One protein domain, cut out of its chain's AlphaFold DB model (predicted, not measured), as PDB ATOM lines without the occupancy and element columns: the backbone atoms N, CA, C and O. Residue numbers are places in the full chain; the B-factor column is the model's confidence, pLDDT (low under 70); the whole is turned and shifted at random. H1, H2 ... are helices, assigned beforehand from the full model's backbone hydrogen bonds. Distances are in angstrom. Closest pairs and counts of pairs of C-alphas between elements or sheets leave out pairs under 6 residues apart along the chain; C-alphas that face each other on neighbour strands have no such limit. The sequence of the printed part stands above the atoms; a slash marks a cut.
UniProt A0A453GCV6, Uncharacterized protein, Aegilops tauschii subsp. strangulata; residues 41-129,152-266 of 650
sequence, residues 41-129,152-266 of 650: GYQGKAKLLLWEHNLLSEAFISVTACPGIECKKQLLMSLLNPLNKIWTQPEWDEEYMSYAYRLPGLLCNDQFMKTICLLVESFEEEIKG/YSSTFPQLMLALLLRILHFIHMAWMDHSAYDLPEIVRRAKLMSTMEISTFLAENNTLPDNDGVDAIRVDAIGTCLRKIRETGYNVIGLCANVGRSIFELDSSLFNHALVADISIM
ATOM      1  N   GLY A  41      55.368 124.186  -1.752       53.16
ATOM      2  CA  GLY A  41      54.258 123.767  -2.610       53.16
ATOM      3  C   GLY A  41      53.426 124.987  -3.035       53.16
ATOM      4  O   GLY A  41      53.635 126.090  -2.532       53.16
ATOM      5  N   TYR A  42      52.464 124.806  -3.936       56.62
ATOM      6  CA  TYR A  42      51.653 125.903  -4.491       56.62
ATOM      7  C   TYR A  42      51.072 126.852  -3.415       56.62
ATOM      8  O   TYR A  42      51.300 128.058  -3.458       56.62
ATOM      9  N   GLN A  43      50.491 126.295  -2.344       56.56
ATOM     10  CA  GLN A  43      49.984 127.046  -1.179       56.56
ATOM     11  C   GLN A  43      51.061 127.842  -0.416       56.56
ATOM     12  O   GLN A  43      50.783 128.868   0.202       56.56
ATOM     13  N   GLY A  44      52.312 127.379  -0.428       73.75
ATOM     14  CA  GLY A  44      53.427 128.093   0.190       73.75
ATOM     15  C   GLY A  44      53.869 129.316  -0.617       73.75
ATOM     16  O   GLY A  44      54.356 130.278  -0.028       73.75
ATOM     17  N   LYS A  45      53.658 129.310  -1.942       81.50
ATOM     18  CA  LYS A  45      53.925 130.470  -2.803       81.50
ATOM     19  C   LYS A  45      52.898 131.578  -2.585       81.50
ATOM     20  O   LYS A  45      53.295 132.722  -2.406       81.50
ATOM     21  N   ALA A  46      51.611 131.246  -2.499       82.75
ATOM     22  CA  ALA A  46      50.560 132.232  -2.234       82.75
ATOM     23  C   ALA A  46      50.745 132.945  -0.879       82.75
ATOM     24  O   ALA A  46      50.646 134.167  -0.791       82.75
ATOM     25  N   LYS A  47      51.136 132.208   0.171       86.31
ATOM     26  CA  LYS A  47      51.475 132.800   1.479       86.31
ATOM     27  C   LYS A  47      52.699 133.717   1.430       86.31
ATOM     28  O   LYS A  47      52.733 134.713   2.150       86.31
ATOM     29  N   LEU A  48      53.696 133.392   0.603       89.88
ATOM     30  CA  LEU A  48      54.847 134.267   0.377       89.88
ATOM     31  C   LEU A  48      54.410 135.562  -0.316       89.88
ATOM     32  O   LEU A  48      54.776 136.636   0.147       89.88
ATOM     33  N   LEU A  49      53.566 135.464  -1.349       90.94
ATOM     34  CA  LEU A  49      52.997 136.625  -2.040       90.94
ATOM     35  C   LEU A  49      52.179 137.514  -1.094       90.94
ATOM     36  O   LEU A  49      52.283 138.733  -1.168       90.94
ATOM     37  N   LEU A  50      51.416 136.927  -0.168       91.69
ATOM     38  CA  LEU A  50      50.692 137.671   0.868       91.69
ATOM     39  C   LEU A  50      51.631 138.426   1.817       91.69
ATOM     40  O   LEU A  50      51.369 139.573   2.178       91.69
ATOM     41  N   TRP A  51      52.742 137.804   2.213       92.25
ATOM     42  CA  TRP A  51      53.752 138.470   3.031       92.25
ATOM     43  C   TRP A  51      54.445 139.610   2.269       92.25
ATOM     44  O   TRP A  51      54.561 140.717   2.795       92.25
ATOM     45  N   GLU A  52      54.843 139.369   1.015       92.19
ATOM     46  CA  GLU A  52      55.432 140.383   0.131       92.19
ATOM     47  C   GLU A  52      54.470 141.550  -0.107       92.19
ATOM     48  O   GLU A  52      54.877 142.709  -0.038       92.19
ATOM     49  N   HIS A  53      53.185 141.255  -0.323       94.88
ATOM     50  CA  HIS A  53      52.131 142.250  -0.465       94.88
ATOM     51  C   HIS A  53      52.080 143.186   0.746       94.88
ATOM     52  O   HIS A  53      52.106 144.408   0.584       94.88
ATOM     53  N   ASN A  54      52.025 142.625   1.958       93.88
ATOM     54  CA  ASN A  54      51.918 143.425   3.176       93.88
ATOM     55  C   ASN A  54      53.158 144.298   3.384       93.88
ATOM     56  O   ASN A  54      53.024 145.489   3.651       93.88
ATOM     57  N   LEU A  55      54.352 143.741   3.163       93.81
ATOM     58  CA  LEU A  55      55.608 144.481   3.274       93.81
ATOM     59  C   LEU A  55      55.684 145.648   2.277       93.81
ATOM     60  O   LEU A  55      56.050 146.764   2.647       93.81
ATOM     61  N   LEU A  56      55.339 145.404   1.010       94.88
ATOM     62  CA  LEU A  56      55.358 146.434  -0.032       94.88
ATOM     63  C   LEU A  56      54.309 147.523   0.222       94.88
ATOM     64  O   LEU A  56      54.582 148.699  -0.016       94.88
ATOM     65  N   SER A  57      53.139 147.143   0.732       94.88
ATOM     66  CA  SER A  57      52.070 148.080   1.090       94.88
ATOM     67  C   SER A  57      52.472 148.966   2.270       94.88
ATOM     68  O   SER A  57      52.327 150.181   2.197       94.88
ATOM     69  N   GLU A  58      53.050 148.394   3.328       94.44
ATOM     70  CA  GLU A  58      53.564 149.151   4.481       94.44
ATOM     71  C   GLU A  58      54.696 150.109   4.083       94.44
ATOM     72  O   GLU A  58      54.740 151.256   4.541       94.44
ATOM     73  N   ALA A  59      55.581 149.672   3.181       93.38
ATOM     74  CA  ALA A  59      56.607 150.533   2.605       93.38
ATOM     75  C   ALA A  59      55.986 151.691   1.808       93.38
ATOM     76  O   ALA A  59      56.410 152.833   1.973       93.38
ATOM     77  N   PHE A  60      54.963 151.420   0.991       93.44
ATOM     78  CA  PHE A  60      54.248 152.452   0.238       93.44
ATOM     79  C   PHE A  60      53.620 153.490   1.175       93.44
ATOM     80  O   PHE A  60      53.911 154.676   1.033       93.44
ATOM     81  N   ILE A  61      52.861 153.038   2.180       92.50
ATOM     82  CA  ILE A  61      52.206 153.891   3.187       92.50
ATOM     83  C   ILE A  61      53.232 154.795   3.891       92.50
ATOM     84  O   ILE A  61      53.019 155.999   4.058       92.50
ATOM     85  N   SER A  62      54.383 154.231   4.262       89.50
ATOM     86  CA  SER A  62      55.460 154.977   4.922       89.50
ATOM     87  C   SER A  62      56.052 156.057   4.010       89.50
ATOM     88  O   SER A  62      56.262 157.189   4.441       89.50
ATOM     89  N   VAL A  63      56.284 155.737   2.733       87.88
ATOM     90  CA  VAL A  63      56.827 156.684   1.745       87.88
ATOM     91  C   VAL A  63      55.830 157.804   1.445       87.88
ATOM     92  O   VAL A  63      56.240 158.959   1.314       87.88
ATOM     93  N   THR A  64      54.531 157.506   1.360       85.88
ATOM     94  CA  THR A  64      53.496 158.533   1.158       85.88
ATOM     95  C   THR A  64      53.418 159.514   2.327       85.88
ATOM     96  O   THR A  64      53.302 160.716   2.089       85.88
ATOM     97  N   ALA A  65      53.576 159.027   3.565       84.94
ATOM     98  CA  ALA A  65      53.475 159.820   4.790       84.94
ATOM     99  C   ALA A  65      54.666 160.770   5.041       84.94
ATOM    100  O   ALA A  65      54.580 161.639   5.908       84.94
ATOM    101  N   CYS A  66      55.775 160.635   4.305       82.00
ATOM    102  CA  CYS A  66      56.959 161.481   4.459       82.00
ATOM    103  C   CYS A  66      56.983 162.631   3.428       82.00
ATOM    104  O   CYS A  66      57.344 162.405   2.264       82.00
ATOM    105  N   PRO A  67      56.660 163.883   3.815       67.88
ATOM    106  CA  PRO A  67      56.822 165.032   2.928       67.88
ATOM    107  C   PRO A  67      58.318 165.342   2.730       67.88
ATOM    108  O   PRO A  67      59.066 165.440   3.699       67.88
ATOM    109  N   GLY A  68      58.763 165.503   1.476       66.12
ATOM    110  CA  GLY A  68      60.129 165.959   1.150       66.12
ATOM    111  C   GLY A  68      61.086 164.930   0.534       66.12
ATOM    112  O   GLY A  68      62.270 165.218   0.395       66.12
ATOM    113  N   ILE A  69      60.617 163.744   0.131       73.06
ATOM    114  CA  ILE A  69      61.463 162.763  -0.574       73.06
ATOM    115  C   ILE A  69      61.736 163.239  -2.016       73.06
ATOM    116  O   ILE A  69      60.831 163.254  -2.848       73.06
ATOM    117  N   GLU A  70      62.992 163.553  -2.348       65.62
ATOM    118  CA  GLU A  70      63.387 164.057  -3.680       65.62
ATOM    119  C   GLU A  70      63.031 163.098  -4.836       65.62
ATOM    120  O   GLU A  70      62.687 163.535  -5.932       65.62
ATOM    121  N   CYS A  71      63.046 161.782  -4.591       74.31
ATOM    122  CA  CYS A  71      62.702 160.743  -5.572       74.31
ATOM    123  C   CYS A  71      61.318 160.103  -5.344       74.31
ATOM    124  O   CYS A  71      61.088 158.989  -5.823       74.31
ATOM    125  N   LYS A  72      60.392 160.774  -4.631       81.50
ATOM    126  CA  LYS A  72      59.098 160.195  -4.200       81.50
ATOM    127  C   LYS A  72      58.374 159.476  -5.342       81.50
ATOM    128  O   LYS A  72      58.027 158.310  -5.200       81.50
ATOM    129  N   LYS A  73      58.273 160.111  -6.518       80.06
ATOM    130  CA  LYS A  73      57.680 159.515  -7.731       80.06
ATOM    131  C   LYS A  73      58.279 158.147  -8.071       80.06
ATOM    132  O   LYS A  73      57.544 157.186  -8.259       80.06
ATOM    133  N   GLN A  74      59.602 158.066  -8.217       83.88
ATOM    134  CA  GLN A  74      60.275 156.837  -8.657       83.88
ATOM    135  C   GLN A  74      60.117 155.719  -7.625       83.88
ATOM    136  O   GLN A  74      59.938 154.565  -8.003       83.88
ATOM    137  N   LEU A  75      60.134 156.081  -6.342       87.00
ATOM    138  CA  LEU A  75      59.986 155.162  -5.220       87.00
ATOM    139  C   LEU A  75      58.554 154.619  -5.109       87.00
ATOM    140  O   LEU A  75      58.355 153.416  -4.995       87.00
ATOM    141  N   LEU A  76      57.540 155.477  -5.235       88.69
ATOM    142  CA  LEU A  76      56.145 155.029  -5.262       88.69
ATOM    143  C   LEU A  76      55.866 154.142  -6.487       88.69
ATOM    144  O   LEU A  76      55.210 153.109  -6.376       88.69
ATOM    145  N   MET A  77      56.424 154.493  -7.648       86.88
ATOM    146  CA  MET A  77      56.322 153.682  -8.866       86.88
ATOM    147  C   MET A  77      57.012 152.317  -8.726       86.88
ATOM    148  O   MET A  77      56.478 151.310  -9.195       86.88
ATOM    149  N   SER A  78      58.188 152.252  -8.096       89.12
ATOM    150  CA  SER A  78      58.903 150.986  -7.889       89.12
ATOM    151  C   SER A  78      58.211 150.066  -6.882       89.12
ATOM    152  O   SER A  78      58.439 148.862  -6.939       89.12
ATOM    153  N   LEU A  79      57.333 150.604  -6.027       92.75
ATOM    154  CA  LEU A  79      56.489 149.844  -5.102       92.75
ATOM    155  C   LEU A  79      55.154 149.415  -5.735       92.75
ATOM    156  O   LEU A  79      54.744 148.266  -5.583       92.75
ATOM    157  N   LEU A  80      54.496 150.288  -6.509       92.12
ATOM    158  CA  LEU A  80      53.216 149.966  -7.158       92.12
ATOM    159  C   LEU A  80      53.336 148.889  -8.240       92.12
ATOM    160  O   LEU A  80      52.413 148.094  -8.405       92.12
ATOM    161  N   ASN A  81      54.444 148.847  -8.983       91.81
ATOM    162  CA  ASN A  81      54.667 147.833 -10.019       91.81
ATOM    163  C   ASN A  81      54.652 146.390  -9.471       91.81
ATOM    164  O   ASN A  81      53.859 145.579  -9.960       91.81
ATOM    165  N   PRO A  82      55.482 146.026  -8.472       92.19
ATOM    166  CA  PRO A  82      55.450 144.688  -7.894       92.19
ATOM    167  C   PRO A  82      54.135 144.406  -7.161       92.19
ATOM    168  O   PRO A  82      53.637 143.291  -7.284       92.19
ATOM    169  N   LEU A  83      53.525 145.396  -6.492       93.56
ATOM    170  CA  LEU A  83      52.193 145.236  -5.895       93.56
ATOM    171  C   LEU A  83      51.153 144.838  -6.946       93.56
ATOM    172  O   LEU A  83      50.497 143.813  -6.800       93.56
ATOM    173  N   ASN A  84      51.054 145.583  -8.050       92.19
ATOM    174  CA  ASN A  84      50.164 145.235  -9.159       92.19
ATOM    175  C   ASN A  84      50.450 143.835  -9.708       92.19
ATOM    176  O   ASN A  84      49.517 143.098 -10.017       92.19
ATOM    177  N   LYS A  85      51.729 143.455  -9.811       93.12
ATOM    178  CA  LYS A  85      52.124 142.136 -10.306       93.12
ATOM    179  C   LYS A  85      51.601 141.017  -9.409       93.12
ATOM    180  O   LYS A  85      51.094 140.043  -9.954       93.12
ATOM    181  N   ILE A  86      51.697 141.151  -8.081       93.12
ATOM    182  CA  ILE A  86      51.207 140.147  -7.116       93.12
ATOM    183  C   ILE A  86      49.732 139.823  -7.372       93.12
ATOM    184  O   ILE A  86      49.393 138.659  -7.558       93.12
ATOM    185  N   TRP A  87      48.893 140.852  -7.504       91.44
ATOM    186  CA  TRP A  87      47.451 140.723  -7.749       91.44
ATOM    187  C   TRP A  87      47.079 140.104  -9.108       91.44
ATOM    188  O   TRP A  87      45.909 139.833  -9.352       91.44
ATOM    189  N   THR A  88      48.050 139.898 -10.001       88.69
ATOM    190  CA  THR A  88      47.854 139.264 -11.318       88.69
ATOM    191  C   THR A  88      48.514 137.893 -11.437       88.69
ATOM    192  O   THR A  88      48.451 137.280 -12.502       88.69
ATOM    193  N   GLN A  89      49.194 137.413 -10.390       90.19
ATOM    194  CA  GLN A  89      49.829 136.099 -10.444       90.19
ATOM    195  C   GLN A  89      48.776 134.991 -10.340       90.19
ATOM    196  O   GLN A  89      47.879 135.096  -9.501       90.19
ATOM    197  N   PRO A  90      48.897 133.907 -11.126       88.44
ATOM    198  CA  PRO A  90      47.961 132.787 -11.049       88.44
ATOM    199  C   PRO A  90      47.970 132.140  -9.661       88.44
ATOM    200  O   PRO A  90      46.921 131.742  -9.171       88.44
ATOM    201  N   GLU A  91      49.117 132.122  -8.972       89.00
ATOM    202  CA  GLU A  91      49.211 131.621  -7.598       89.00
ATOM    203  C   GLU A  91      48.377 132.434  -6.601       89.00
ATOM    204  O   GLU A  91      47.866 131.876  -5.630       89.00
ATOM    205  N   TRP A  92      48.257 133.746  -6.820       88.94
ATOM    206  CA  TRP A  92      47.394 134.609  -6.017       88.94
ATOM    207  C   TRP A  92      45.926 134.360  -6.351       88.94
ATOM    208  O   TRP A  92      45.100 134.189  -5.452       88.94
ATOM    209  N   ASP A  93      45.619 134.322  -7.647       86.75
ATOM    210  CA  ASP A  93      44.260 134.168  -8.140       86.75
ATOM    211  C   ASP A  93      43.646 132.830  -7.706       86.75
ATOM    212  O   ASP A  93      42.607 132.789  -7.051       86.75
ATOM    213  N   GLU A  94      44.339 131.721  -7.950       86.25
ATOM    214  CA  GLU A  94      43.854 130.388  -7.601       86.25
ATOM    215  C   GLU A  94      43.681 130.184  -6.090       86.25
ATOM    216  O   GLU A  94      42.734 129.510  -5.673       86.25
ATOM    217  N   GLU A  95      44.552 130.761  -5.257       86.88
ATOM    218  CA  GLU A  95      44.459 130.596  -3.803       86.88
ATOM    219  C   GLU A  95      43.369 131.480  -3.183       86.88
ATOM    220  O   GLU A  95      42.711 131.021  -2.248       86.88
ATOM    221  N   TYR A  96      43.154 132.701  -3.692       85.50
ATOM    222  CA  TYR A  96      42.338 133.711  -3.004       85.50
ATOM    223  C   TYR A  96      41.155 134.286  -3.797       85.50
ATOM    224  O   TYR A  96      40.171 134.677  -3.172       85.50
ATOM    225  N   MET A  97      41.224 134.350  -5.129       82.75
ATOM    226  CA  MET A  97      40.294 135.142  -5.960       82.75
ATOM    227  C   MET A  97      39.423 134.307  -6.909       82.75
ATOM    228  O   MET A  97      38.340 134.749  -7.281       82.75
ATOM    229  N   SER A  98      39.857 133.095  -7.264       80.69
ATOM    230  CA  SER A  98      39.224 132.251  -8.290       80.69
ATOM    231  C   SER A  98      37.780 131.856  -7.976       80.69
ATOM    232  O   SER A  98      36.995 131.617  -8.892       80.69
ATOM    233  N   TYR A  99      37.417 131.789  -6.690       75.12
ATOM    234  CA  TYR A  99      36.070 131.453  -6.235       75.12
ATOM    235  C   TYR A  99      35.715 132.165  -4.930       75.12
ATOM    236  O   TYR A  99      36.570 132.392  -4.071       75.12
ATOM    237  N   ALA A 100      34.421 132.426  -4.733       72.75
ATOM    238  CA  ALA A 100      33.910 133.121  -3.556       72.75
ATOM    239  C   ALA A 100      34.273 132.439  -2.221       72.75
ATOM    240  O   ALA A 100      34.640 133.123  -1.266       72.75
ATOM    241  N   TYR A 101      34.277 131.101  -2.158       76.25
ATOM    242  CA  TYR A 101      34.677 130.344  -0.958       76.25
ATOM    243  C   TYR A 101      36.151 130.494  -0.556       76.25
ATOM    244  O   TYR A 101      36.538 130.050   0.527       76.25
ATOM    245  N   ARG A 102      36.995 131.106  -1.399       83.00
ATOM    246  CA  ARG A 102      38.419 131.355  -1.112       83.00
ATOM    247  C   ARG A 102      38.697 132.742  -0.541       83.00
ATOM    248  O   ARG A 102      39.670 132.906   0.197       83.00
ATOM    249  N   LEU A 103      37.789 133.693  -0.765       84.06
ATOM    250  CA  LEU A 103      37.828 135.039  -0.182       84.06
ATOM    251  C   LEU A 103      38.049 135.062   1.344       84.06
ATOM    252  O   LEU A 103      38.792 135.931   1.814       84.06
ATOM    253  N   PRO A 104      37.488 134.128   2.148       84.50
ATOM    254  CA  PRO A 104      37.704 134.102   3.593       84.50
ATOM    255  C   PRO A 104      39.175 134.047   4.006       84.50
ATOM    256  O   PRO A 104      39.528 134.579   5.057       84.50
ATOM    257  N   GLY A 105      40.045 133.454   3.178       83.31
ATOM    258  CA  GLY A 105      41.484 133.389   3.440       83.31
ATOM    259  C   GLY A 105      42.145 134.766   3.577       83.31
ATOM    260  O   GLY A 105      43.106 134.905   4.335       83.31
ATOM    261  N   LEU A 106      41.602 135.784   2.899       88.56
ATOM    262  CA  LEU A 106      42.047 137.176   2.989       88.56
ATOM    263  C   LEU A 106      41.140 138.019   3.894       88.56
ATOM    264  O   LEU A 106      41.647 138.743   4.747       88.56
ATOM    265  N   LEU A 107      39.815 137.896   3.763       87.69
ATOM    266  CA  LEU A 107      38.850 138.702   4.528       87.69
ATOM    267  C   LEU A 107      38.944 138.474   6.043       87.69
ATOM    268  O   LEU A 107      38.694 139.390   6.823       87.69
ATOM    269  N   CYS A 108      39.320 137.267   6.475       85.38
ATOM    270  CA  CYS A 108      39.518 136.944   7.887       85.38
ATOM    271  C   CYS A 108      40.962 137.167   8.373       85.38
ATOM    272  O   CYS A 108      41.273 136.815   9.512       85.38
ATOM    273  N   ASN A 109      41.855 137.700   7.532       89.88
ATOM    274  CA  ASN A 109      43.224 138.032   7.913       89.88
ATOM    275  C   ASN A 109      43.302 139.498   8.364       89.88
ATOM    276  O   ASN A 109      43.375 140.414   7.546       89.88
ATOM    277  N   ASP A 110      43.315 139.707   9.681       88.44
ATOM    278  CA  ASP A 110      43.241 141.043  10.286       88.44
ATOM    279  C   ASP A 110      44.413 141.956   9.863       88.44
ATOM    280  O   ASP A 110      44.210 143.149   9.628       88.44
ATOM    281  N   GLN A 111      45.629 141.406   9.705       91.06
ATOM    282  CA  GLN A 111      46.787 142.176   9.232       91.06
ATOM    283  C   GLN A 111      46.578 142.629   7.788       91.06
ATOM    284  O   GLN A 111      46.734 143.808   7.496       91.06
ATOM    285  N   PHE A 112      46.192 141.713   6.896       93.44
ATOM    286  CA  PHE A 112      45.956 142.035   5.489       93.44
ATOM    287  C   PHE A 112      44.860 143.093   5.328       93.44
ATOM    288  O   PHE A 112      45.079 144.102   4.659       93.44
ATOM    289  N   MET A 113      43.713 142.910   5.990       93.31
ATOM    290  CA  MET A 113      42.596 143.857   5.915       93.31
ATOM    291  C   MET A 113      42.990 145.246   6.427       93.31
ATOM    292  O   MET A 113      42.685 146.251   5.784       93.31
ATOM    293  N   LYS A 114      43.728 145.317   7.542       93.50
ATOM    294  CA  LYS A 114      44.255 146.583   8.064       93.50
ATOM    295  C   LYS A 114      45.232 147.238   7.088       93.50
ATOM    296  O   LYS A 114      45.134 148.439   6.846       93.50
ATOM    297  N   THR A 115      46.151 146.464   6.516       94.69
ATOM    298  CA  THR A 115      47.133 146.963   5.549       94.69
ATOM    299  C   THR A 115      46.459 147.494   4.283       94.69
ATOM    300  O   THR A 115      46.821 148.573   3.828       94.69
ATOM    301  N   ILE A 116      45.447 146.801   3.746       95.25
ATOM    302  CA  ILE A 116      44.666 147.276   2.591       95.25
ATOM    303  C   ILE A 116      43.918 148.570   2.916       95.25
ATOM    304  O   ILE A 116      43.957 149.504   2.117       95.25
ATOM    305  N   CYS A 117      43.273 148.653   4.083       95.06
ATOM    306  CA  CYS A 117      42.574 149.865   4.507       95.06
ATOM    307  C   CYS A 117      43.519 151.076   4.535       95.06
ATOM    308  O   CYS A 117      43.241 152.088   3.898       95.06
ATOM    309  N   LEU A 118      44.678 150.936   5.187       95.62
ATOM    310  CA  LEU A 118      45.689 151.995   5.259       95.62
ATOM    311  C   LEU A 118      46.304 152.319   3.890       95.62
ATOM    312  O   LEU A 118      46.620 153.474   3.612       95.62
ATOM    313  N   LEU A 119      46.471 151.320   3.019       96.25
ATOM    314  CA  LEU A 119      46.975 151.524   1.662       96.25
ATOM    315  C   LEU A 119      46.010 152.395   0.849       96.25
ATOM    316  O   LEU A 119      46.435 153.357   0.214       96.25
ATOM    317  N   VAL A 120      44.714 152.096   0.899       96.31
ATOM    318  CA  VAL A 120      43.688 152.858   0.175       96.31
ATOM    319  C   VAL A 120      43.546 154.280   0.738       96.31
ATOM    320  O   VAL A 120      43.451 155.230  -0.036       96.31
ATOM    321  N   GLU A 121      43.641 154.460   2.060       95.06
ATOM    322  CA  GLU A 121      43.736 155.790   2.690       95.06
ATOM    323  C   GLU A 121      44.974 156.563   2.227       95.06
ATOM    324  O   GLU A 121      44.883 157.747   1.903       95.06
ATOM    325  N   SER A 122      46.124 155.896   2.107       93.25
ATOM    326  CA  SER A 122      47.343 156.547   1.621       93.25
ATOM    327  C   SER A 122      47.218 157.048   0.177       93.25
ATOM    328  O   SER A 122      47.770 158.098  -0.147       93.25
ATOM    329  N   PHE A 123      46.446 156.364  -0.681       93.25
ATOM    330  CA  PHE A 123      46.132 156.863  -2.025       93.25
ATOM    331  C   PHE A 123      45.299 158.144  -1.967       93.25
ATOM    332  O   PHE A 123      45.575 159.094  -2.696       93.25
ATOM    333  N   GLU A 124      44.290 158.183  -1.097       91.94
ATOM    334  CA  GLU A 124      43.431 159.354  -0.922       91.94
ATOM    335  C   GLU A 124      44.228 160.573  -0.450       91.94
ATOM    336  O   GLU A 124      44.119 161.652  -1.040       91.94
ATOM    337  N   GLU A 125      45.060 160.389   0.573       88.81
ATOM    338  CA  GLU A 125      45.900 161.447   1.133       88.81
ATOM    339  C   GLU A 125      46.948 161.940   0.130       88.81
ATOM    340  O   GLU A 125      47.158 163.147   0.004       88.81
ATOM    341  N   GLU A 126      47.543 161.042  -0.660       86.31
ATOM    342  CA  GLU A 126      48.496 161.415  -1.709       86.31
ATOM    343  C   GLU A 126      47.847 162.303  -2.784       86.31
ATOM    344  O   GLU A 126      48.435 163.292  -3.228       86.31
ATOM    345  N   ILE A 127      46.603 162.005  -3.173       83.38
ATOM    346  CA  ILE A 127      45.872 162.815  -4.152       83.38
ATOM    347  C   ILE A 127      45.421 164.147  -3.540       83.38
ATOM    348  O   ILE A 127      45.542 165.190  -4.189       83.38
ATOM    349  N   LYS A 128      44.915 164.154  -2.300       83.38
ATOM    350  CA  LYS A 128      44.466 165.376  -1.605       83.38
ATOM    351  C   LYS A 128      45.615 166.330  -1.284       83.38
ATOM    352  O   LYS A 128      45.461 167.534  -1.487       83.38
ATOM    353  N   GLY A 129      46.757 165.809  -0.836       67.00
ATOM    354  CA  GLY A 129      47.944 166.590  -0.476       67.00
ATOM    355  C   GLY A 129      48.467 167.466  -1.618       67.00
ATOM    356  O   GLY A 129      49.037 168.522  -1.370       67.00
ATOM    357  N   TYR A 152      49.856 164.346 -12.622       61.69
ATOM    358  CA  TYR A 152      49.486 164.685 -13.999       61.69
ATOM    359  C   TYR A 152      50.210 163.825 -15.054       61.69
ATOM    360  O   TYR A 152      49.930 163.932 -16.246       61.69
ATOM    361  N   SER A 153      51.151 162.967 -14.638       67.81
ATOM    362  CA  SER A 153      51.748 161.934 -15.496       67.81
ATOM    363  C   SER A 153      50.724 160.820 -15.682       67.81
ATOM    364  O   SER A 153      50.100 160.422 -14.707       67.81
ATOM    365  N   SER A 154      50.604 160.240 -16.875       66.25
ATOM    366  CA  SER A 154      49.657 159.138 -17.111       66.25
ATOM    367  C   SER A 154      49.958 157.898 -16.253       66.25
ATOM    368  O   SER A 154      49.065 157.307 -15.664       66.25
ATOM    369  N   THR A 155      51.232 157.544 -16.080       79.81
ATOM    370  CA  THR A 155      51.627 156.231 -15.536       79.81
ATOM    371  C   THR A 155      51.332 156.005 -14.044       79.81
ATOM    372  O   THR A 155      51.001 154.886 -13.658       79.81
ATOM    373  N   PHE A 156      51.473 157.019 -13.181       83.44
ATOM    374  CA  PHE A 156      51.294 156.828 -11.732       83.44
ATOM    375  C   PHE A 156      49.818 156.629 -11.339       83.44
ATOM    376  O   PHE A 156      49.517 155.598 -10.730       83.44
ATOM    377  N   PRO A 157      48.883 157.517 -11.740       82.00
ATOM    378  CA  PRO A 157      47.454 157.298 -11.538       82.00
ATOM    379  C   PRO A 157      46.982 155.978 -12.145       82.00
ATOM    380  O   PRO A 157      46.196 155.283 -11.516       82.00
ATOM    381  N   GLN A 158      47.506 155.584 -13.312       84.25
ATOM    382  CA  GLN A 158      47.158 154.311 -13.947       84.25
ATOM    383  C   GLN A 158      47.505 153.095 -13.075       84.25
ATOM    384  O   GLN A 158      46.651 152.238 -12.865       84.25
ATOM    385  N   LEU A 159      48.726 153.016 -12.533       88.44
ATOM    386  CA  LEU A 159      49.129 151.896 -11.672       88.44
ATOM    387  C   LEU A 159      48.377 151.874 -10.339       88.44
ATOM    388  O   LEU A 159      48.032 150.801  -9.844       88.44
ATOM    389  N   MET A 160      48.140 153.046  -9.755       90.81
ATOM    390  CA  MET A 160      47.382 153.180  -8.513       90.81
ATOM    391  C   MET A 160      45.921 152.760  -8.716       90.81
ATOM    392  O   MET A 160      45.411 151.940  -7.957       90.81
ATOM    393  N   LEU A 161      45.265 153.257  -9.770       90.50
ATOM    394  CA  LEU A 161      43.881 152.913 -10.102       90.50
ATOM    395  C   LEU A 161      43.736 151.443 -10.492       90.50
ATOM    396  O   LEU A 161      42.786 150.807 -10.056       90.50
ATOM    397  N   ALA A 162      44.678 150.870 -11.245       90.25
ATOM    398  CA  ALA A 162      44.646 149.447 -11.581       90.25
ATOM    399  C   ALA A 162      44.682 148.557 -10.328       90.25
ATOM    400  O   ALA A 162      43.943 147.578 -10.244       90.25
ATOM    401  N   LEU A 163      45.510 148.903  -9.337       93.06
ATOM    402  CA  LEU A 163      45.551 148.188  -8.064       93.06
ATOM    403  C   LEU A 163      44.262 148.404  -7.262       93.06
ATOM    404  O   LEU A 163      43.676 147.440  -6.774       93.06
ATOM    405  N   LEU A 164      43.791 149.649  -7.173       94.62
ATOM    406  CA  LEU A 164      42.570 149.988  -6.450       94.62
ATOM    407  C   LEU A 164      41.334 149.287  -7.022       94.62
ATOM    408  O   LEU A 164      40.538 148.757  -6.259       94.62
ATOM    409  N   LEU A 165      41.181 149.245  -8.348       92.06
ATOM    410  CA  LEU A 165      40.064 148.564  -9.003       92.06
ATOM    411  C   LEU A 165      40.073 147.060  -8.704       92.06
ATOM    412  O   LEU A 165      39.014 146.494  -8.459       92.06
ATOM    413  N   ARG A 166      41.248 146.418  -8.632       91.06
ATOM    414  CA  ARG A 166      41.352 145.009  -8.211       91.06
ATOM    415  C   ARG A 166      40.971 144.808  -6.748       91.06
ATOM    416  O   ARG A 166      40.275 143.848  -6.438       91.06
ATOM    417  N   ILE A 167      41.390 145.718  -5.865       92.94
ATOM    418  CA  ILE A 167      40.989 145.693  -4.453       92.94
ATOM    419  C   ILE A 167      39.471 145.858  -4.338       92.94
ATOM    420  O   ILE A 167      38.828 145.080  -3.647       92.94
ATOM    421  N   LEU A 168      38.875 146.828  -5.034       92.25
ATOM    422  CA  LEU A 168      37.428 147.045  -5.003       92.25
ATOM    423  C   LEU A 168      36.664 145.854  -5.580       92.25
ATOM    424  O   LEU A 168      35.697 145.427  -4.962       92.25
ATOM    425  N   HIS A 169      37.137 145.269  -6.681       88.56
ATOM    426  CA  HIS A 169      36.566 144.042  -7.230       88.56
ATOM    427  C   HIS A 169      36.626 142.887  -6.217       88.56
ATOM    428  O   HIS A 169      35.617 142.237  -5.975       88.56
ATOM    429  N   PHE A 170      37.763 142.681  -5.541       88.44
ATOM    430  CA  PHE A 170      37.878 141.708  -4.446       88.44
ATOM    431  C   PHE A 170      36.841 141.936  -3.341       88.44
ATOM    432  O   PHE A 170      36.219 140.984  -2.870       88.44
ATOM    433  N   ILE A 171      36.631 143.192  -2.942       88.50
ATOM    434  CA  ILE A 171      35.621 143.524  -1.938       88.50
ATOM    435  C   ILE A 171      34.215 143.250  -2.484       88.50
ATOM    436  O   ILE A 171      33.428 142.623  -1.788       88.50
ATOM    437  N   HIS A 172      33.903 143.648  -3.719       86.50
ATOM    438  CA  HIS A 172      32.600 143.422  -4.356       86.50
ATOM    439  C   HIS A 172      32.275 141.942  -4.562       86.50
ATOM    440  O   HIS A 172      31.130 141.543  -4.374       86.50
ATOM    441  N   MET A 173      33.276 141.103  -4.832       81.94
ATOM    442  CA  MET A 173      33.106 139.651  -4.937       81.94
ATOM    443  C   MET A 173      32.519 139.035  -3.659       81.94
ATOM    444  O   MET A 173      31.803 138.036  -3.728       81.94
ATOM    445  N   ALA A 174      32.743 139.654  -2.493       80.38
ATOM    446  CA  ALA A 174      32.120 139.227  -1.243       80.38
ATOM    447  C   ALA A 174      30.603 139.495  -1.192       80.38
ATOM    448  O   ALA A 174      29.939 139.009  -0.278       80.38
ATOM    449  N   TRP A 175      30.042 140.260  -2.133       78.62
ATOM    450  CA  TRP A 175      28.610 140.539  -2.269       78.62
ATOM    451  C   TRP A 175      27.899 139.662  -3.306       78.62
ATOM    452  O   TRP A 175      26.673 139.667  -3.321       78.62
ATOM    453  N   MET A 176      28.622 138.869  -4.106       74.75
ATOM    454  CA  MET A 176      28.037 138.009  -5.149       74.75
ATOM    455  C   MET A 176      27.073 136.966  -4.581       74.75
ATOM    456  O   MET A 176      27.366 136.373  -3.543       74.75
ATOM    457  N   ASP A 177      25.977 136.663  -5.287       60.25
ATOM    458  CA  ASP A 177      24.941 135.729  -4.809       60.25
ATOM    459  C   ASP A 177      25.491 134.349  -4.420       60.25
ATOM    460  O   ASP A 177      25.098 133.751  -3.419       60.25
ATOM    461  N   HIS A 178      26.475 133.862  -5.178       58.56
ATOM    462  CA  HIS A 178      27.141 132.585  -4.927       58.56
ATOM    463  C   HIS A 178      28.052 132.609  -3.683       58.56
ATOM    464  O   HIS A 178      28.339 131.560  -3.119       58.56
ATOM    465  N   SER A 179      28.475 133.792  -3.215       56.53
ATOM    466  CA  SER A 179      29.340 133.956  -2.035       56.53
ATOM    467  C   SER A 179      28.601 133.811  -0.703       56.53
ATOM    468  O   SER A 179      29.219 133.564   0.331       56.53
ATOM    469  N   ALA A 180      27.275 133.951  -0.702       56.84
ATOM    470  CA  ALA A 180      26.493 134.057   0.524       56.84
ATOM    471  C   ALA A 180      26.484 132.781   1.378       56.84
ATOM    472  O   ALA A 180      26.383 132.871   2.601       56.84
ATOM    473  N   TYR A 181      26.621 131.619   0.737       60.25
ATOM    474  CA  TYR A 181      26.728 130.317   1.404       60.25
ATOM    475  C   TYR A 181      28.179 129.899   1.677       60.25
ATOM    476  O   TYR A 181      28.427 129.039   2.518       60.25
ATOM    477  N   ASP A 182      29.122 130.533   0.985       71.38
ATOM    478  CA  ASP A 182      30.540 130.185   0.974       71.38
ATOM    479  C   ASP A 182      31.366 131.007   1.985       71.38
ATOM    480  O   ASP A 182      32.469 130.615   2.376       71.38
ATOM    481  N   LEU A 183      30.846 132.158   2.423       79.75
ATOM    482  CA  LEU A 183      31.492 133.031   3.401       79.75
ATOM    483  C   LEU A 183      31.225 132.573   4.849       79.75
ATOM    484  O   LEU A 183      30.090 132.244   5.200       79.75
ATOM    485  N   PRO A 184      32.231 132.632   5.745       83.25
ATOM    486  CA  PRO A 184      32.037 132.402   7.166       83.25
ATOM    487  C   PRO A 184      30.991 133.342   7.759       83.25
ATOM    488  O   PRO A 184      30.925 134.521   7.404       83.25
ATOM    489  N   GLU A 185      30.260 132.845   8.756       80.38
ATOM    490  CA  GLU A 185      29.187 133.582   9.432       80.38
ATOM    491  C   GLU A 185      29.630 134.967   9.932       80.38
ATOM    492  O   GLU A 185      28.875 135.929   9.844       80.38
ATOM    493  N   ILE A 186      30.882 135.097  10.385       82.12
ATOM    494  CA  ILE A 186      31.445 136.376  10.833       82.12
ATOM    495  C   ILE A 186      31.507 137.422   9.708       82.12
ATOM    496  O   ILE A 186      31.171 138.581   9.932       82.12
ATOM    497  N   VAL A 187      31.882 137.018   8.490       82.38
ATOM    498  CA  VAL A 187      31.958 137.904   7.318       82.38
ATOM    499  C   VAL A 187      30.557 138.184   6.789       82.38
ATOM    500  O   VAL A 187      30.235 139.327   6.475       82.38
ATOM    501  N   ARG A 188      29.689 137.165   6.760       79.88
ATOM    502  CA  ARG A 188      28.286 137.322   6.364       79.88
ATOM    503  C   ARG A 188      27.563 138.337   7.256       79.88
ATOM    504  O   ARG A 188      26.872 139.205   6.735       79.88
ATOM    505  N   ARG A 189      27.778 138.279   8.578       78.00
ATOM    506  CA  ARG A 189      27.264 139.277   9.533       78.00
ATOM    507  C   ARG A 189      27.939 140.641   9.380       78.00
ATOM    508  O   ARG A 189      27.262 141.648   9.517       78.00
ATOM    509  N   ALA A 190      29.233 140.694   9.062       80.75
ATOM    510  CA  ALA A 190      29.966 141.954   8.891       80.75
ATOM    511  C   ALA A 190      29.523 142.765   7.661       80.75
ATOM    512  O   ALA A 190      29.711 143.979   7.628       80.75
ATOM    513  N   LYS A 191      28.925 142.107   6.660       79.25
ATOM    514  CA  LYS A 191      28.269 142.770   5.522       79.25
ATOM    515  C   LYS A 191      26.959 143.466   5.910       79.25
ATOM    516  O   LYS A 191      26.469 144.287   5.141       79.25
ATOM    517  N   LEU A 192      26.371 143.118   7.057       73.56
ATOM    518  CA  LEU A 192      25.143 143.744   7.540       73.56
ATOM    519  C   LEU A 192      25.442 145.138   8.100       73.56
ATOM    520  O   LEU A 192      26.524 145.405   8.624       73.56
ATOM    521  N   MET A 193      24.452 146.023   8.009       67.38
ATOM    522  CA  MET A 193      24.520 147.359   8.596       67.38
ATOM    523  C   MET A 193      24.625 147.220  10.108       67.38
ATOM    524  O   MET A 193      23.874 146.460  10.728       67.38
ATOM    525  N   SER A 194      25.570 147.939  10.705       66.69
ATOM    526  CA  SER A 194      25.784 147.871  12.143       66.69
ATOM    527  C   SER A 194      24.632 148.534  12.899       66.69
ATOM    528  O   SER A 194      23.893 149.371  12.375       66.69
ATOM    529  N   THR A 195      24.498 148.200  14.181       63.91
ATOM    530  CA  THR A 195      23.567 148.875  15.100       63.91
ATOM    531  C   THR A 195      23.785 150.386  15.129       63.91
ATOM    532  O   THR A 195      22.818 151.144  15.164       63.91
ATOM    533  N   MET A 196      25.046 150.828  15.067       62.38
ATOM    534  CA  MET A 196      25.404 152.243  15.001       62.38
ATOM    535  C   MET A 196      24.853 152.890  13.727       62.38
ATOM    536  O   MET A 196      24.240 153.950  13.792       62.38
ATOM    537  N   GLU A 197      25.006 152.248  12.574       65.50
ATOM    538  CA  GLU A 197      24.477 152.766  11.311       65.50
ATOM    539  C   GLU A 197      22.947 152.822  11.324       65.50
ATOM    540  O   GLU A 197      22.375 153.858  10.995       65.50
ATOM    541  N   ILE A 198      22.275 151.777  11.814       68.19
ATOM    542  CA  ILE A 198      20.815 151.782  11.992       68.19
ATOM    543  C   ILE A 198      20.390 152.933  12.913       68.19
ATOM    544  O   ILE A 198      19.396 153.599  12.631       68.19
ATOM    545  N   SER A 199      21.164 153.227  13.963       63.97
ATOM    546  CA  SER A 199      20.893 154.353  14.865       63.97
ATOM    547  C   SER A 199      21.082 155.733  14.216       63.97
ATOM    548  O   SER A 199      20.475 156.706  14.658       63.97
ATOM    549  N   THR A 200      21.859 155.838  13.127       67.94
ATOM    550  CA  THR A 200      21.914 157.081  12.332       67.94
ATOM    551  C   THR A 200      20.625 157.332  11.547       67.94
ATOM    552  O   THR A 200      20.288 158.487  11.299       67.94
ATOM    553  N   PHE A 201      19.885 156.274  11.197       64.69
ATOM    554  CA  PHE A 201      18.589 156.359  10.512       64.69
ATOM    555  C   PHE A 201      17.407 156.403  11.493       64.69
ATOM    556  O   PHE A 201      16.394 157.056  11.247       64.69
ATOM    557  N   LEU A 202      17.523 155.717  12.629       69.56
ATOM    558  CA  LEU A 202      16.511 155.631  13.674       69.56
ATOM    559  C   LEU A 202      17.084 156.259  14.946       69.56
ATOM    560  O   LEU A 202      17.915 155.641  15.597       69.56
ATOM    561  N   ALA A 203      16.631 157.461  15.316       58.62
ATOM    562  CA  ALA A 203      17.148 158.265  16.439       58.62
ATOM    563  C   ALA A 203      16.975 157.657  17.860       58.62
ATOM    564  O   ALA A 203      16.941 158.383  18.851       58.62
ATOM    565  N   GLU A 204      16.867 156.336  17.993       56.31
ATOM    566  CA  GLU A 204      16.672 155.624  19.252       56.31
ATOM    567  C   GLU A 204      17.758 154.569  19.484       56.31
ATOM    568  O   GLU A 204      18.033 153.731  18.623       56.31
ATOM    569  N   ASN A 205      18.297 154.550  20.705       50.59
ATOM    570  CA  ASN A 205      19.186 153.500  21.197       50.59
ATOM    571  C   ASN A 205      18.450 152.157  21.214       50.59
ATOM    572  O   ASN A 205      17.683 151.876  22.132       50.59
ATOM    573  N   ASN A 206      18.697 151.314  20.217       45.91
ATOM    574  CA  ASN A 206      18.236 149.935  20.222       45.91
ATOM    575  C   ASN A 206      19.405 149.015  19.884       45.91
ATOM    576  O   ASN A 206      19.863 148.938  18.746       45.91
ATOM    577  N   THR A 207      19.880 148.313  20.904       44.56
ATOM    578  CA  THR A 207      20.698 147.114  20.765       44.56
ATOM    579  C   THR A 207      19.903 146.069  19.974       44.56
ATOM    580  O   THR A 207      18.835 145.633  20.407       44.56
ATOM    581  N   LEU A 208      20.400 145.674  18.795       42.53
ATOM    582  CA  LEU A 208      20.037 144.379  18.202       42.53
ATOM    583  C   LEU A 208      20.407 143.268  19.206       42.53
ATOM    584  O   LEU A 208      21.295 143.492  20.035       42.53
ATOM    585  N   PRO A 209      19.711 142.116  19.193       44.69
ATOM    586  CA  PRO A 209      19.813 141.134  20.260       44.69
ATOM    587  C   PRO A 209      21.255 140.678  20.481       44.69
ATOM    588  O   PRO A 209      22.027 140.455  19.547       44.69
ATOM    589  N   ASP A 210      21.582 140.593  21.765       42.66
ATOM    590  CA  ASP A 210      22.884 140.249  22.302       42.66
ATOM    591  C   ASP A 210      23.233 138.790  21.945       42.66
ATOM    592  O   ASP A 210      22.574 137.850  22.379       42.66
ATOM    593  N   ASN A 211      24.291 138.648  21.147       45.44
ATOM    594  CA  ASN A 211      25.271 137.564  21.157       45.44
ATOM    595  C   ASN A 211      24.781 136.096  21.042       45.44
ATOM    596  O   ASN A 211      24.686 135.365  22.026       45.44
ATOM    597  N   ASP A 212      24.689 135.593  19.805       55.78
ATOM    598  CA  ASP A 212      24.568 134.151  19.493       55.78
ATOM    599  C   ASP A 212      25.918 133.390  19.566       55.78
ATOM    600  O   ASP A 212      26.080 132.331  18.958       55.78
ATOM    601  N   GLY A 213      26.932 133.937  20.248       58.31
ATOM    602  CA  GLY A 213      28.278 133.349  20.334       58.31
ATOM    603  C   GLY A 213      29.230 133.696  19.177       58.31
ATOM    604  O   GLY A 213      30.321 133.130  19.103       58.31
ATOM    605  N   VAL A 214      28.860 134.627  18.289       65.56
ATOM    606  CA  VAL A 214      29.755 135.193  17.260       65.56
ATOM    607  C   VAL A 214      30.436 136.447  17.815       65.56
ATOM    608  O   VAL A 214      29.768 137.300  18.386       65.56
ATOM    609  N   ASP A 215      31.754 136.579  17.626       78.25
ATOM    610  CA  ASP A 215      32.558 137.722  18.089       78.25
ATOM    611  C   ASP A 215      32.083 139.052  17.472       78.25
ATOM    612  O   ASP A 215      32.534 139.466  16.403       78.25
ATOM    613  N   ALA A 216      31.141 139.713  18.148       74.94
ATOM    614  CA  ALA A 216      30.494 140.938  17.686       74.94
ATOM    615  C   ALA A 216      31.484 142.095  17.479       74.94
ATOM    616  O   ALA A 216      31.308 142.890  16.557       74.94
ATOM    617  N   ILE A 217      32.549 142.162  18.287       79.00
ATOM    618  CA  ILE A 217      33.605 143.176  18.152       79.00
ATOM    619  C   ILE A 217      34.332 142.968  16.827       79.00
ATOM    620  O   ILE A 217      34.552 143.910  16.068       79.00
ATOM    621  N   ARG A 218      34.681 141.717  16.524       81.94
ATOM    622  CA  ARG A 218      35.360 141.381  15.276       81.94
ATOM    623  C   ARG A 218      34.451 141.524  14.054       81.94
ATOM    624  O   ARG A 218      34.926 141.983  13.019       81.94
ATOM    625  N   VAL A 219      33.159 141.201  14.167       82.38
ATOM    626  CA  VAL A 219      32.154 141.478  13.119       82.38
ATOM    627  C   VAL A 219      32.122 142.970  12.783       82.38
ATOM    628  O   VAL A 219      32.241 143.332  11.613       82.38
ATOM    629  N   ASP A 220      32.007 143.834  13.794       80.44
ATOM    630  CA  ASP A 220      31.945 145.285  13.591       80.44
ATOM    631  C   ASP A 220      33.255 145.852  13.024       80.44
ATOM    632  O   ASP A 220      33.233 146.687  12.115       80.44
ATOM    633  N   ALA A 221      34.404 145.340  13.480       84.06
ATOM    634  CA  ALA A 221      35.711 145.719  12.952       84.06
ATOM    635  C   ALA A 221      35.864 145.360  11.463       84.06
ATOM    636  O   ALA A 221      36.306 146.198  10.672       84.06
ATOM    637  N   ILE A 222      35.465 144.145  11.061       85.88
ATOM    638  CA  ILE A 222      35.476 143.721   9.651       85.88
ATOM    639  C   ILE A 222      34.521 144.601   8.840       85.88
ATOM    640  O   ILE A 222      34.930 145.153   7.821       85.88
ATOM    641  N   GLY A 223      33.282 144.791   9.302       84.25
ATOM    642  CA  GLY A 223      32.283 145.597   8.595       84.25
ATOM    643  C   GLY A 223      32.739 147.043   8.395       84.25
ATOM    644  O   GLY A 223      32.662 147.582   7.290       84.25
ATOM    645  N   THR A 224      33.313 147.650   9.436       85.81
ATOM    646  CA  THR A 224      33.875 149.006   9.379       85.81
ATOM    647  C   THR A 224      35.034 149.098   8.397       85.81
ATOM    648  O   THR A 224      35.069 150.023   7.587       85.81
ATOM    649  N   CYS A 225      35.942 148.121   8.409       90.06
ATOM    650  CA  CYS A 225      37.061 148.062   7.472       90.06
ATOM    651  C   CYS A 225      36.577 147.952   6.015       90.06
ATOM    652  O   CYS A 225      37.000 148.732   5.162       90.06
ATOM    653  N   LEU A 226      35.625 147.054   5.729       89.69
ATOM    654  CA  LEU A 226      35.055 146.873   4.389       89.69
ATOM    655  C   LEU A 226      34.373 148.144   3.869       89.69
ATOM    656  O   LEU A 226      34.583 148.537   2.721       89.69
ATOM    657  N   ARG A 227      33.565 148.808   4.704       88.00
ATOM    658  CA  ARG A 227      32.935 150.092   4.350       88.00
ATOM    659  C   ARG A 227      33.979 151.164   4.072       88.00
ATOM    660  O   ARG A 227      33.892 151.835   3.047       88.00
ATOM    661  N   LYS A 228      34.983 151.282   4.942       91.56
ATOM    662  CA  LYS A 228      36.038 152.286   4.815       91.56
ATOM    663  C   LYS A 228      36.839 152.109   3.525       91.56
ATOM    664  O   LYS A 228      37.019 153.083   2.800       91.56
ATOM    665  N   ILE A 229      37.240 150.877   3.194       93.31
ATOM    666  CA  ILE A 229      37.935 150.554   1.936       93.31
ATOM    667  C   ILE A 229      37.087 150.963   0.725       93.31
ATOM    668  O   ILE A 229      37.602 151.621  -0.179       93.31
ATOM    669  N   ARG A 230      35.794 150.606   0.712       91.44
ATOM    670  CA  ARG A 230      34.868 150.956  -0.377       91.44
ATOM    671  C   ARG A 230      34.738 152.468  -0.540       91.44
ATOM    672  O   ARG A 230      35.027 152.994  -1.609       91.44
ATOM    673  N   GLU A 231      34.352 153.170   0.521       92.88
ATOM    674  CA  GLU A 231      34.119 154.618   0.498       92.88
ATOM    675  C   GLU A 231      35.362 155.409   0.102       92.88
ATOM    676  O   GLU A 231      35.305 156.245  -0.802       92.88
ATOM    677  N   THR A 232      36.499 155.122   0.742       95.50
ATOM    678  CA  THR A 232      37.761 155.777   0.408       95.50
ATOM    679  C   THR A 232      38.184 155.430  -1.018       95.50
ATOM    680  O   THR A 232      38.589 156.322  -1.758       95.50
ATOM    681  N   GLY A 233      38.023 154.178  -1.453       95.38
ATOM    682  CA  GLY A 233      38.312 153.769  -2.825       95.38
ATOM    683  C   GLY A 233      37.466 154.510  -3.864       95.38
ATOM    684  O   GLY A 233      38.010 155.041  -4.832       95.38
ATOM    685  N   TYR A 234      36.156 154.637  -3.649       94.94
ATOM    686  CA  TYR A 234      35.283 155.414  -4.538       94.94
ATOM    687  C   TYR A 234      35.681 156.879  -4.591       94.94
ATOM    688  O   TYR A 234      35.734 157.464  -5.677       94.94
ATOM    689  N   ASN A 235      36.017 157.460  -3.438       95.00
ATOM    690  CA  ASN A 235      36.465 158.840  -3.382       95.00
ATOM    691  C   ASN A 235      37.802 159.035  -4.112       95.00
ATOM    692  O   ASN A 235      37.951 160.002  -4.852       95.00
ATOM    693  N   VAL A 236      38.754 158.106  -3.979       93.00
ATOM    694  CA  VAL A 236      40.028 158.127  -4.720       93.00
ATOM    695  C   VAL A 236      39.785 158.166  -6.227       93.00
ATOM    696  O   VAL A 236      40.394 158.984  -6.921       93.00
ATOM    697  N   ILE A 237      38.874 157.337  -6.740       92.25
ATOM    698  CA  ILE A 237      38.527 157.327  -8.166       92.25
ATOM    699  C   ILE A 237      37.925 158.673  -8.586       92.25
ATOM    700  O   ILE A 237      38.361 159.259  -9.580       92.25
ATOM    701  N   GLY A 238      36.971 159.207  -7.817       91.50
ATOM    702  CA  GLY A 238      36.366 160.507  -8.116       91.50
ATOM    703  C   GLY A 238      37.356 161.669  -8.051       91.50
ATOM    704  O   GLY A 238      37.318 162.582  -8.879       91.50
ATOM    705  N   LEU A 239      38.298 161.623  -7.109       88.81
ATOM    706  CA  LEU A 239      39.392 162.583  -7.023       88.81
ATOM    707  C   LEU A 239      40.322 162.475  -8.236       88.81
ATOM    708  O   LEU A 239      40.715 163.511  -8.769       88.81
ATOM    709  N   CYS A 240      40.624 161.264  -8.712       87.31
ATOM    710  CA  CYS A 240      41.432 161.056  -9.916       87.31
ATOM    711  C   CYS A 240      40.768 161.642 -11.167       87.31
ATOM    712  O   CYS A 240      41.461 162.256 -11.974       87.31
ATOM    713  N   ALA A 241      39.441 161.532 -11.294       86.94
ATOM    714  CA  ALA A 241      38.694 162.170 -12.382       86.94
ATOM    715  C   ALA A 241      38.855 163.698 -12.408       86.94
ATOM    716  O   ALA A 241      38.859 164.304 -13.475       86.94
ATOM    717  N   ASN A 242      39.044 164.316 -11.242       80.38
ATOM    718  CA  ASN A 242      39.244 165.759 -11.106       80.38
ATOM    719  C   ASN A 242      40.718 166.187 -11.302       80.38
ATOM    720  O   ASN A 242      40.990 167.295 -11.751       80.38
ATOM    721  N   VAL A 243      41.691 165.329 -10.968       72.19
ATOM    722  CA  VAL A 243      43.133 165.668 -10.987       72.19
ATOM    723  C   VAL A 243      43.759 165.592 -12.392       72.19
ATOM    724  O   VAL A 243      44.879 166.050 -12.598       72.19
ATOM    725  N   GLY A 244      43.030 165.125 -13.409       61.22
ATOM    726  CA  GLY A 244      43.443 165.251 -14.808       61.22
ATOM    727  C   GLY A 244      42.702 164.306 -15.749       61.22
ATOM    728  O   GLY A 244      41.916 163.464 -15.328       61.22
ATOM    729  N   ARG A 245      42.986 164.407 -17.056       70.38
ATOM    730  CA  ARG A 245      42.390 163.519 -18.076       70.38
ATOM    731  C   ARG A 245      42.982 162.098 -18.090       70.38
ATOM    732  O   ARG A 245      42.504 161.264 -18.849       70.38
ATOM    733  N   SER A 246      43.988 161.812 -17.258       73.31
ATOM    734  CA  SER A 246      44.753 160.556 -17.263       73.31
ATOM    735  C   SER A 246      43.934 159.322 -16.875       73.31
ATOM    736  O   SER A 246      44.219 158.235 -17.371       73.31
ATOM    737  N   ILE A 247      42.892 159.465 -16.044       82.19
ATOM    738  CA  ILE A 247      41.977 158.350 -15.752       82.19
ATOM    739  C   ILE A 247      41.239 157.882 -17.011       82.19
ATOM    740  O   ILE A 247      41.062 156.688 -17.202       82.19
ATOM    741  N   PHE A 248      40.896 158.800 -17.918       84.38
ATOM    742  CA  PHE A 248      40.197 158.496 -19.170       84.38
ATOM    743  C   PHE A 248      41.139 157.977 -20.272       84.38
ATOM    744  O   PHE A 248      40.709 157.731 -21.398       84.38
ATOM    745  N   GLU A 249      42.430 157.828 -19.962       79.75
ATOM    746  CA  GLU A 249      43.397 157.095 -20.785       79.75
ATOM    747  C   GLU A 249      43.492 155.614 -20.388       79.75
ATOM    748  O   GLU A 249      44.116 154.838 -21.109       79.75
ATOM    749  N   LEU A 250      42.903 155.217 -19.251       77.94
ATOM    750  CA  LEU A 250      42.777 153.810 -18.880       77.94
ATOM    751  C   LEU A 250      41.759 153.100 -19.768       77.94
ATOM    752  O   LEU A 250      40.821 153.706 -20.288       77.94
ATOM    753  N   ASP A 251      41.929 151.786 -19.877       81.56
ATOM    754  CA  ASP A 251      40.915 150.917 -20.455       81.56
ATOM    755  C   ASP A 251      39.675 150.892 -19.544       81.56
ATOM    756  O   ASP A 251      39.747 150.460 -18.387       81.56
ATOM    757  N   SER A 252      38.537 151.358 -20.070       83.12
ATOM    758  CA  SER A 252      37.265 151.380 -19.344       83.12
ATOM    759  C   SER A 252      36.748 149.973 -19.034       83.12
ATOM    760  O   SER A 252      35.947 149.810 -18.113       83.12
ATOM    761  N   SER A 253      37.241 148.930 -19.715       83.12
ATOM    762  CA  SER A 253      36.879 147.537 -19.432       83.12
ATOM    763  C   SER A 253      37.238 147.118 -18.001       83.12
ATOM    764  O   SER A 253      36.435 146.469 -17.330       83.12
ATOM    765  N   LEU A 254      38.393 147.566 -17.490       78.81
ATOM    766  CA  LEU A 254      38.841 147.301 -16.118       78.81
ATOM    767  C   LEU A 254      37.909 147.947 -15.095       78.81
ATOM    768  O   LEU A 254      37.599 147.352 -14.065       78.81
ATOM    769  N   PHE A 255      37.453 149.162 -15.393       84.75
ATOM    770  CA  PHE A 255      36.501 149.883 -14.561       84.75
ATOM    771  C   PHE A 255      35.138 149.181 -14.550       84.75
ATOM    772  O   PHE A 255      34.581 148.918 -13.482       84.75
ATOM    773  N   ASN A 256      34.635 148.823 -15.733       82.19
ATOM    774  CA  ASN A 256      33.345 148.160 -15.892       82.19
ATOM    775  C   ASN A 256      33.318 146.804 -15.179       82.19
ATOM    776  O   ASN A 256      32.377 146.513 -14.443       82.19
ATOM    777  N   HIS A 257      34.372 146.003 -15.335       81.38
ATOM    778  CA  HIS A 257      34.473 144.710 -14.667       81.38
ATOM    779  C   HIS A 257      34.528 144.842 -13.139       81.38
ATOM    780  O   HIS A 257      33.884 144.072 -12.437       81.38
ATOM    781  N   ALA A 258      35.257 145.831 -12.616       84.19
ATOM    782  CA  ALA A 258      35.433 145.980 -11.174       84.19
ATOM    783  C   ALA A 258      34.223 146.593 -10.452       84.19
ATOM    784  O   ALA A 258      33.969 146.252  -9.297       84.19
ATOM    785  N   LEU A 259      33.514 147.537 -11.083       83.50
ATOM    786  CA  LEU A 259      32.506 148.361 -10.400       83.50
ATOM    787  C   LEU A 259      31.096 148.239 -10.972       83.50
ATOM    788  O   LEU A 259      30.143 148.495 -10.241       83.50
ATOM    789  N   VAL A 260      30.953 147.899 -12.255       79.38
ATOM    790  CA  VAL A 260      29.664 147.959 -12.965       79.38
ATOM    791  C   VAL A 260      29.012 146.584 -13.087       79.38
ATOM    792  O   VAL A 260      27.795 146.478 -12.944       79.38
ATOM    793  N   ALA A 261      29.812 145.530 -13.287       73.62
ATOM    794  CA  ALA A 261      29.331 144.150 -13.418       73.62
ATOM    795  C   ALA A 261      28.448 143.704 -12.237       73.62
ATOM    796  O   ALA A 261      27.465 142.990 -12.427       73.62
ATOM    797  N   ASP A 262      28.754 144.218 -11.047       76.25
ATOM    798  CA  ASP A 262      28.175 143.781  -9.781       76.25
ATOM    799  C   ASP A 262      27.169 144.792  -9.195       76.25
ATOM    800  O   ASP A 262      26.773 144.676  -8.042       76.25
ATOM    801  N   ILE A 263      26.715 145.799  -9.955       81.38
ATOM    802  CA  ILE A 263      25.774 146.818  -9.434       81.38
ATOM    803  C   ILE A 263      24.468 146.186  -8.927       81.38
ATOM    804  O   ILE A 263      23.903 146.646  -7.937       81.38
ATOM    805  N   SER A 264      24.000 145.121  -9.588       75.81
ATOM    806  CA  SER A 264      22.687 144.518  -9.310       75.81
ATOM    807  C   SER A 264      22.554 143.828  -7.948       75.81
ATOM    808  O   SER A 264      21.440 143.548  -7.515       75.81
ATOM    809  N   ILE A 265      23.678 143.576  -7.278       76.06
ATOM    810  CA  ILE A 265      23.762 142.851  -6.003       76.06
ATOM    811  C   ILE A 265      24.191 143.754  -4.833       76.06
ATOM    812  O   ILE A 265      24.304 143.289  -3.699       76.06
ATOM    813  N   MET A 266      24.455 145.040  -5.093       79.50
ATOM    814  CA  MET A 266      24.868 146.007  -4.072       79.50
ATOM    815  C   MET A 266      23.667 146.606  -3.339       79.50
ATOM    816  O   MET A 266      22.637 146.924  -3.941       79.50
TER     817      MET A 266
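AT A GLANCE: This is residues 41 to 129 and 152 to 266 of the 650 residues of an uncharacterized protein of Aegilops tauschii subsp. strangulata (UniProt A0A453GCV6). Five longer helices, H1, H2, H6, H9 and H5 in this order round, stand in a ring as a bundle with some crossed neighbours, and short helices pack on its outside: H3 across the first part of H1, H7 on residues 218 to 223 of H9, and H11 along H6. At one side H8, which touches no helix, and the unnamed residues 202 to 215 make a far-lying loop. The printed part has 204 residues with eleven named helices, H1 to H11 along the chain, and no named strand; the class is all helix. The whole is compact, with a radius of gyration of the C-alphas of 17.9 A, and spans 54 by 48 by 33 A.

HOW THE PARTS SIT: The bundle is up and down, each helix running against the one before it in the chain: H1 of residues 42 to 65, H2 of 72 to 86, H5 of 110 to 129, H6 of 155 to 173 and H9 of 216 to 243. H1 and H2 touch as a helical hairpin at a shallow tilt of 20 degrees, opposite ways, the closest C-alphas being those of His 53 and Leu 83, 6.2 A apart. H3, residues 90 to 97, touches residues 42 to 49 of H1 alone, about perpendicular at 80 degrees, with the C-alphas of Ala 46 and Trp 92 closest at 5.5 A. H4, residues 104 to 107, touches H5 only at the corner, and only just, with 3 pairs of C-alphas within 8 A; Leu 107 and Met 113 are closest, their C-alphas 6.5 A apart. H1 and H5 touch at a shallow tilt of 34 degrees, only just short of steep, with the C-alphas of Ile 61 and Ser 122 closest at 5.8 A. Residues 156 to 163 of H6 touch H2, closest at the C-alphas of Asn 84 and Leu 163, 5.6 A. H5 and H6 are close but not clearly touching, with the C-alphas of Val 120 and Leu 164 closest at 7.3 A. H7, residues 185 to 190, touches H9, with the C-alphas of Ala 190 and Gly 223 closest at 4.3 A. H8, residues 195 to 201, is apart from both H7 and H9. H9 touches H5, the same way at a shallow tilt of 28 degrees, with the C-alphas of Glu 124 and Val 236 closest at 5.2 A. H9 also touches H6, opposite ways, with the C-alphas of Leu 168 and Arg 230 closest at 6.6 A. H10, residues 245 to 249, touches residues 157 to 158 of H6, with the C-alphas of Gln 158 and Ile 247 closest at 6.8 A. H11, residues 252 to 260, touches H6, with the C-alphas of His 169 and Ala 258 closest at 4.5 A. Every O i to N i+4 pair is within hydrogen-bond range in H1, H5, H6, H7, H8, H9 and H11; H2 has 10 of 11, H3 3 of 4, H10 0 of 1 but 2 of 2 O i to N i+3 pairs, and H4 is too short for such a pair.

IN THESE COORDINATES: H1 begins at C-alpha 42, (51.653, 125.903, -4.491), and is 35.2 A long from first to last C-alpha. H2 is 21.7 A long, H5 28.1 A and H6 27.0 A. H3, H4, H7, H8, H10 and H11 have 8, 4, 6, 7, 5 and 9 residues. H9, the longest with 28 residues, is 39.9 A long and runs from C-alpha 216 at (30.494, 140.938, 17.686) to C-alpha 243 at (43.133, 165.668, -10.987).

THE WHOLE: The two C-alphas farthest apart are those of Glu 70 and Pro 209, 54.7 A. Residues 130 to 151 are not printed, and C-alphas 129 and 152 are 13.7 A apart across this cut. The links from H6 to H7, 11 residues, and from H8 to H9, 14 residues, are long. The mean pLDDT of the printed part is 81.2; 38 residues are under 70, among them 177 to 181 and 193 to 214.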